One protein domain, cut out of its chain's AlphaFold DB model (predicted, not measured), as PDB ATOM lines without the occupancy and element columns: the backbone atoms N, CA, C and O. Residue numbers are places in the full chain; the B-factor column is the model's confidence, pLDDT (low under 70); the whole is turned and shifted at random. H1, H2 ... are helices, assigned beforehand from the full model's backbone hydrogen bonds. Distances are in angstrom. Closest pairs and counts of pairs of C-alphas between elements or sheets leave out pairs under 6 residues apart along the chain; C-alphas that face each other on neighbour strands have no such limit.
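This is residues 10 to 66 of the 308 residues of an uncharacterized protein of Emiliania huxleyi (UniProt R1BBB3). The longest helix, H3, crosses over one side of a narrow V made by the two shorter helices H1 and H2, which run opposite ways and come closest near the link that joins them. H3 packs on H2 and on the last part of H1, residues 21 to 25. The printed part has 57 residues with three named helices, in the order H1, H2, H3, and no named strand; the class is all helix. It is compact, with a radius of gyration of the C-alphas of 10.6 A and spans of 31 by 22 by 15 A.

H3 is residues 50 to 66, 24.6 A from first to last C-alpha, ending at C-alpha 66 (21.217, 12.725, 10.954). H2 is residues 30 to 42, 18.4 A long, with C-alpha 30 at (8.590, 0.744, 7.246). H1 is residues 14 to 25, 16.4 A long, beginning at C-alpha 14 (11.847, 16.469, -10.414).

H3 and H2 touch, the closest C-alphas being those of Leu 33 and Arg 54, 6.6 A apart. They run opposite ways at a steep tilt of 49 degrees. H3 touches H1 with residues 57 to 64 alone, the C-alphas of Glu 25 and Arg 61 being closest at 4.8 A. Their lines are only just about perpendicular, at 71 degrees. H1 and H2 form a helical hairpin, opposite ways at a shallow tilt of 23 degrees. They only just touch, with 3 pairs of C-alphas within 8 A; the closest are those of Ala 24 and Leu 33, 6.6 A apart. In H1, H2 and H3 every O i to N i+4 pair is within hydrogen-bond range.

The C-alphas farthest apart are those of Gly 44 and Thr 66, 31.4 A. The printed part has no cut. The link from H1 to H2 is tight, with 4 residues, and that from H2 to H3 is short, with 7. The mean pLDDT of the printed part is 84.7; residue 10, residues 46 to 48 and residue 66 are under 70.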
ATOM      1  N   THR A  10      17.042   9.119 -10.182       67.25
ATOM      2  CA  THR A  10      17.360  10.134 -11.206       67.25
ATOM      3  C   THR A  10      16.540  10.024 -12.494       67.25
ATOM      4  O   THR A  10      16.675  10.867 -13.376       67.25
ATOM      5  N   SER A  11      15.742   8.963 -12.643       73.44
ATOM      6  CA  SER A  11      14.859   8.773 -13.803       73.44
ATOM      7  C   SER A  11      13.450   9.333 -13.586       73.44
ATOM      8  O   SER A  11      12.642   9.340 -14.512       73.44
ATOM      9  N   LEU A  12      13.162   9.790 -12.363       80.50
ATOM     10  CA  LEU A  12      11.906  10.418 -11.986       80.50
ATOM     11  C   LEU A  12      11.866  11.879 -12.439       80.50
ATOM     12  O   LEU A  12      12.887  12.562 -12.466       80.50
ATOM     13  N   ASP A  13      10.663  12.370 -12.735       87.44
ATOM     14  CA  ASP A  13      10.426  13.809 -12.832       87.44
ATOM     15  C   ASP A  13      10.794  14.492 -11.505       87.44
ATOM     16  O   ASP A  13      10.513  13.958 -10.429       87.44
ATOM     17  N   GLU A  14      11.368  15.696 -11.575       86.62
ATOM     18  CA  GLU A  14      11.847  16.469 -10.414       86.62
ATOM     19  C   GLU A  14      10.757  16.650  -9.338       86.62
ATOM     20  O   GLU A  14      11.020  16.546  -8.137       86.62
ATOM     21  N   ASP A  15       9.503  16.825  -9.764       85.62
ATOM     22  CA  ASP A  15       8.344  16.938  -8.874       85.62
ATOM     23  C   ASP A  15       8.023  15.622  -8.147       85.62
ATOM     24  O   ASP A  15       7.660  15.618  -6.966       85.62
ATOM     25  N   VAL A  16       8.158  14.489  -8.842       84.88
ATOM     26  CA  VAL A  16       7.931  13.155  -8.269       84.88
ATOM     27  C   VAL A  16       9.067  12.810  -7.316       84.88
ATOM     28  O   VAL A  16       8.816  12.294  -6.230       84.88
ATOM     29  N   GLU A  17      10.300  13.161  -7.672       87.75
ATOM     30  CA  GLU A  17      11.472  13.005  -6.818       87.75
ATOM     31  C   GLU A  17      11.322  13.799  -5.508       87.75
ATOM     32  O   GLU A  17      11.494  13.249  -4.416       87.75
ATOM     33  N   ALA A  18      10.941  15.077  -5.599       86.31
ATOM     34  CA  ALA A  18      10.702  15.930  -4.438       86.31
ATOM     35  C   ALA A  18       9.567  15.390  -3.556       86.31
ATOM     36  O   ALA A  18       9.686  15.377  -2.327       86.31
ATOM     37  N   TYR A  19       8.489  14.893  -4.172       89.38
ATOM     38  CA  TYR A  19       7.391  14.257  -3.453       89.38
ATOM     39  C   TYR A  19       7.853  12.993  -2.721       89.38
ATOM     40  O   TYR A  19       7.681  12.908  -1.506       89.38
ATOM     41  N   VAL A  20       8.485  12.044  -3.418       90.50
ATOM     42  CA  VAL A  20       8.958  10.782  -2.826       90.50
ATOM     43  C   VAL A  20       9.946  11.053  -1.694       90.50
ATOM     44  O   VAL A  20       9.809  10.462  -0.626       90.50
ATOM     45  N   ARG A  21      10.877  12.000  -1.878       90.06
ATOM     46  CA  ARG A  21      11.814  12.421  -0.830       90.06
ATOM     47  C   ARG A  21      11.074  12.967   0.393       90.06
ATOM     48  O   ARG A  21      11.306  12.485   1.493       90.06
ATOM     49  N   SER A  22      10.126  13.888   0.202       89.19
ATOM     50  CA  SER A  22       9.364  14.471   1.315       89.19
ATOM     51  C   SER A  22       8.557  13.434   2.103       89.19
ATOM     52  O   SER A  22       8.485  13.497   3.325       89.19
ATOM     53  N   VAL A  23       7.968  12.449   1.417       89.44
ATOM     54  CA  VAL A  23       7.166  11.405   2.067       89.44
ATOM     55  C   VAL A  23       8.066  10.380   2.765       89.44
ATOM     56  O   VAL A  23       7.707   9.902   3.837       89.44
ATOM     57  N   ALA A  24       9.240  10.072   2.205       89.69
ATOM     58  CA  ALA A  24      10.224   9.188   2.832       89.69
ATOM     59  C   ALA A  24      10.837   9.798   4.103       89.69
ATOM     60  O   ALA A  24      11.050   9.087   5.083       89.69
ATOM     61  N   GLU A  25      11.092  11.109   4.102       89.50
ATOM     62  CA  GLU A  25      11.566  11.856   5.275       89.50
ATOM     63  C   GLU A  25      10.507  11.906   6.391       89.50
ATOM     64  O   GLU A  25      10.841  11.770   7.568       89.50
ATOM     65  N   ASP A  26       9.228  12.034   6.022       87.75
ATOM     66  CA  ASP A  26       8.084  12.050   6.946       87.75
ATOM     67  C   ASP A  26       7.669  10.644   7.446       87.75
ATOM     68  O   ASP A  26       6.820  10.540   8.336       87.75
ATOM     69  N   ALA A  27       8.205   9.559   6.877       89.50
ATOM     70  CA  ALA A  27       7.795   8.197   7.210       89.50
ATOM     71  C   ALA A  27       8.243   7.800   8.628       89.50
ATOM     72  O   ALA A  27       9.430   7.807   8.959       89.50
ATOM     73  N   GLU A  28       7.298   7.392   9.481       87.56
ATOM     74  CA  GLU A  28       7.590   6.957  10.854       87.56
ATOM     75  C   GLU A  28       7.828   5.439  10.933       87.56
ATOM     76  O   GLU A  28       8.509   4.956  11.846       87.56
ATOM     77  N   SER A  29       7.336   4.683   9.950       90.06
ATOM     78  CA  SER A  29       7.388   3.223   9.915       90.06
ATOM     79  C   SER A  29       7.770   2.673   8.538       90.06
ATOM     80  O   SER A  29       7.553   3.313   7.512       90.06
ATOM     81  N   ASP A  30       8.305   1.450   8.505       87.12
ATOM     82  CA  ASP A  30       8.590   0.744   7.246       87.12
ATOM     83  C   ASP A  30       7.316   0.474   6.427       87.12
ATOM     84  O   ASP A  30       7.364   0.464   5.201       87.12
ATOM     85  N   SER A  31       6.157   0.346   7.086       88.62
ATOM     86  CA  SER A  31       4.864   0.208   6.404       88.62
ATOM     87  C   SER A  31       4.444   1.458   5.629       88.62
ATOM     88  O   SER A  31       3.707   1.348   4.652       88.62
ATOM     89  N   ASP A  32       4.911   2.646   6.030       89.31
ATOM     90  CA  ASP A  32       4.660   3.871   5.263       89.31
ATOM     91  C   ASP A  32       5.485   3.870   3.967       89.31
ATOM     92  O   ASP A  32       5.002   4.303   2.921       89.31
ATOM     93  N   LEU A  33       6.704   3.319   4.022       90.81
ATOM     94  CA  LEU A  33       7.566   3.139   2.852       90.81
ATOM     95  C   LEU A  33       6.985   2.104   1.881       90.81
ATOM     96  O   LEU A  33       7.039   2.316   0.672       90.81
ATOM     97  N   ASP A  34       6.367   1.037   2.396       90.19
ATOM     98  CA  ASP A  34       5.663   0.042   1.576       90.19
ATOM     99  C   ASP A  34       4.553   0.673   0.731       90.19
ATOM    100  O   ASP A  34       4.454   0.396  -0.461       90.19
ATOM    101  N   GLY A  35       3.781   1.602   1.304       89.44
ATOM    102  CA  GLY A  35       2.743   2.320   0.561       89.44
ATOM    103  C   GLY A  35       3.290   3.190  -0.579       89.44
ATOM    104  O   GLY A  35       2.631   3.341  -1.607       89.44
ATOM    105  N   ILE A  36       4.498   3.749  -0.427       90.62
ATOM    106  CA  ILE A  36       5.173   4.520  -1.486       90.62
ATOM    107  C   ILE A  36       5.658   3.580  -2.589       90.62
ATOM    108  O   ILE A  36       5.477   3.871  -3.769       90.62
ATOM    109  N   VAL A  37       6.249   2.446  -2.212       91.25
ATOM    110  CA  VAL A  37       6.743   1.435  -3.153       91.25
ATOM    111  C   VAL A  37       5.596   0.841  -3.967       91.25
ATOM    112  O   VAL A  37       5.710   0.746  -5.187       91.25
ATOM    113  N   ASP A  38       4.465   0.534  -3.332       89.69
ATOM    114  CA  ASP A  38       3.263   0.047  -4.015       89.69
ATOM    115  C   ASP A  38       2.694   1.094  -4.985       89.69
ATOM    116  O   ASP A  38       2.272   0.759  -6.094       89.69
ATOM    117  N   LEU A  39       2.719   2.375  -4.599       90.19
ATOM    118  CA  LEU A  39       2.289   3.475  -5.461       90.19
ATOM    119  C   LEU A  39       3.202   3.616  -6.688       90.19
ATOM    120  O   LEU A  39       2.706   3.726  -7.808       90.19
ATOM    121  N   LEU A  40       4.523   3.585  -6.499       88.75
ATOM    122  CA  LEU A  40       5.495   3.668  -7.594       88.75
ATOM    123  C   LEU A  40       5.380   2.461  -8.535       88.75
ATOM    124  O   LEU A  40       5.312   2.636  -9.755       88.75
ATOM    125  N   ALA A  41       5.232   1.259  -7.975       87.81
ATOM    126  CA  ALA A  41       5.011   0.038  -8.738       87.81
ATOM    127  C   ALA A  41       3.707   0.092  -9.553       87.81
ATOM    128  O   ALA A  41       3.695  -0.302 -10.721       87.81
ATOM    129  N   ALA A  42       2.624   0.643  -8.990       86.75
ATOM    130  CA  ALA A  42       1.359   0.835  -9.704       86.75
ATOM    131  C   ALA A  42       1.487   1.793 -10.903       86.75
ATOM    132  O   ALA A  42       0.747   1.663 -11.881       86.75
ATOM    133  N   HIS A  43       2.442   2.723 -10.854       85.31
ATOM    134  CA  HIS A  43       2.771   3.631 -11.952       85.31
ATOM    135  C   HIS A  43       3.841   3.083 -12.912       85.31
ATOM    136  O   HIS A  43       4.225   3.778 -13.853       85.31
ATOM    137  N   GLY A  44       4.296   1.839 -12.723       84.19
ATOM    138  CA  GLY A  44       5.326   1.214 -13.559       84.19
ATOM    139  C   GLY A  44       6.731   1.774 -13.328       84.19
ATOM    140  O   GLY A  44       7.613   1.581 -14.163       84.19
ATOM    141  N   ILE A  45       6.943   2.471 -12.212       78.12
ATOM    142  CA  ILE A  45       8.222   3.058 -11.831       78.12
ATOM    143  C   ILE A  45       8.930   2.068 -10.898       78.12
ATOM    144  O   ILE A  45       8.407   1.738  -9.838       78.12
ATOM    145  N   GLY A  46      10.118   1.596 -11.289       67.94
ATOM    146  CA  GLY A  46      10.935   0.708 -10.451       67.94
ATOM    147  C   GLY A  46      10.501  -0.762 -10.478       67.94
ATOM    148  O   GLY A  46      10.360  -1.399  -9.441       67.94
ATOM    149  N   THR A  47      10.292  -1.338 -11.663       58.28
ATOM    150  CA  THR A  47       9.866  -2.745 -11.813       58.28
ATOM    151  C   THR A  47      10.925  -3.782 -11.420       58.28
ATOM    152  O   THR A  47      10.629  -4.975 -11.396       58.28
ATOM    153  N   GLU A  48      12.150  -3.357 -11.112       63.62
ATOM    154  CA  GLU A  48      13.255  -4.227 -10.718       63.62
ATOM    155  C   GLU A  48      13.601  -3.961  -9.245       63.62
ATOM    156  O   GLU A  48      14.159  -2.922  -8.912       63.62
ATOM    157  N   GLY A  49      13.227  -4.888  -8.356       71.31
ATOM    158  CA  GLY A  49      13.669  -4.899  -6.956       71.31
ATOM    159  C   GLY A  49      12.942  -3.924  -6.021       71.31
ATOM    160  O   GLY A  49      13.494  -2.908  -5.609       71.31
ATOM    161  N   SER A  50      11.732  -4.276  -5.568       81.38
ATOM    162  CA  SER A  50      11.040  -3.530  -4.497       81.38
ATOM    163  C   SER A  50      11.831  -3.482  -3.183       81.38
ATOM    164  O   SER A  50      11.676  -2.550  -2.396       81.38
ATOM    165  N   GLU A  51      12.716  -4.452  -2.954       83.19
ATOM    166  CA  GLU A  51      13.631  -4.471  -1.810       83.19
ATOM    167  C   GLU A  51      14.728  -3.403  -1.909       83.19
ATOM    168  O   GLU A  51      15.036  -2.765  -0.899       83.19
ATOM    169  N   ASP A  52      15.246  -3.140  -3.110       84.88
ATOM    170  CA  ASP A  52      16.262  -2.108  -3.337       84.88
ATOM    171  C   ASP A  52      15.662  -0.708  -3.138       84.88
ATOM    172  O   ASP A  52      16.241   0.122  -2.437       84.88
ATOM    173  N   MET A  53      14.436  -0.473  -3.627       84.94
ATOM    174  CA  MET A  53      13.708   0.780  -3.375       84.94
ATOM    175  C   MET A  53      13.464   1.017  -1.878       84.94
ATOM    176  O   MET A  53      13.672   2.124  -1.381       84.94
ATOM    177  N   ARG A  54      13.074  -0.019  -1.124       87.31
ATOM    178  CA  ARG A  54      12.899   0.081   0.338       87.31
ATOM    179  C   ARG A  54      14.202   0.429   1.048       87.31
ATOM    180  O   ARG A  54      14.199   1.276   1.941       87.31
ATOM    181  N   ALA A  55      15.303  -0.225   0.679       87.00
ATOM    182  CA  ALA A  55      16.609   0.026   1.281       87.00
ATOM    183  C   ALA A  55      17.055   1.481   1.069       87.00
ATOM    184  O   ALA A  55      17.593   2.113   1.980       87.00
ATOM    185  N   GLU A  56      16.767   2.043  -0.101       85.56
ATOM    186  CA  GLU A  56      17.098   3.431  -0.408       85.56
ATOM    187  C   GLU A  56      16.196   4.443   0.295       85.56
ATOM    188  O   GLU A  56      16.699   5.428   0.838       85.56
ATOM    189  N   LEU A  57      14.886   4.191   0.365       88.06
ATOM    190  CA  LEU A  57      13.971   5.049   1.118       88.06
ATOM    191  C   LEU A  57      14.331   5.080   2.614       88.06
ATOM    192  O   LEU A  57      14.293   6.145   3.234       88.06
ATOM    193  N   ARG A  58      14.773   3.948   3.184       88.62
ATOM    194  CA  ARG A  58      15.340   3.910   4.546       88.62
ATOM    195  C   ARG A  58      16.611   4.750   4.659       88.62
ATOM    196  O   ARG A  58      16.748   5.512   5.610       88.62
ATOM    197  N   CYS A  59      17.509   4.663   3.679       87.25
ATOM    198  CA  CYS A  59      18.735   5.459   3.653       87.25
ATOM    199  C   CYS A  59      18.442   6.973   3.615       87.25
ATOM    200  O   CYS A  59      19.068   7.737   4.350       87.25
ATOM    201  N   LEU A  60      17.454   7.421   2.828       86.00
ATOM    202  CA  LEU A  60      17.011   8.827   2.793       86.00
ATOM    203  C   LEU A  60      16.433   9.288   4.138       86.00
ATOM    204  O   LEU A  60      16.743  10.379   4.626       86.00
ATOM    205  N   ARG A  61      15.635   8.431   4.779       89.00
ATOM    206  CA  ARG A  61      15.095   8.677   6.120       89.00
ATOM    207  C   ARG A  61      16.200   8.790   7.180       89.00
ATOM    208  O   ARG A  61      16.153   9.656   8.048       89.00
ATOM    209  N   GLU A  62      17.229   7.951   7.113       86.50
ATOM    210  CA  GLU A  62      18.369   8.010   8.038       86.50
ATOM    211  C   GLU A  62      19.252   9.251   7.806       86.50
ATOM    212  O   GLU A  62      19.741   9.865   8.760       86.50
ATOM    213  N   GLN A  63      19.422   9.672   6.550       84.88
ATOM    214  CA  GLN A  63      20.157  10.892   6.199       84.88
ATOM    215  C   GLN A  63      19.460  12.161   6.709       84.88
ATOM    216  O   GLN A  63      20.120  13.059   7.230       84.88
ATOM    217  N   SER A  64      18.130  12.228   6.628       82.44
ATOM    218  CA  SER A  64      17.361  13.358   7.172       82.44
ATOM    219  C   SER A  64      17.344  13.369   8.704       82.44
ATOM    220  O   SER A  64      17.486  14.432   9.310       82.44
ATOM    221  N   ALA A  65      17.293  12.199   9.350       78.19
ATOM    222  CA  ALA A  65      17.398  12.088  10.807       78.19
ATOM    223  C   ALA A  65      18.771  12.532  11.352       78.19
ATOM    224  O   ALA A  65      18.863  13.051  12.466       78.19
ATOM    225  N   THR A  66      19.841  12.353  10.571       69.69
ATOM    226  CA  THR A  66      21.217  12.725  10.954       69.69
ATOM    227  C   THR A  66      21.608  14.154  10.556       69.69
ATOM    228  O   THR A  66      22.594  14.674  11.076       69.69
TER     229      THR A  66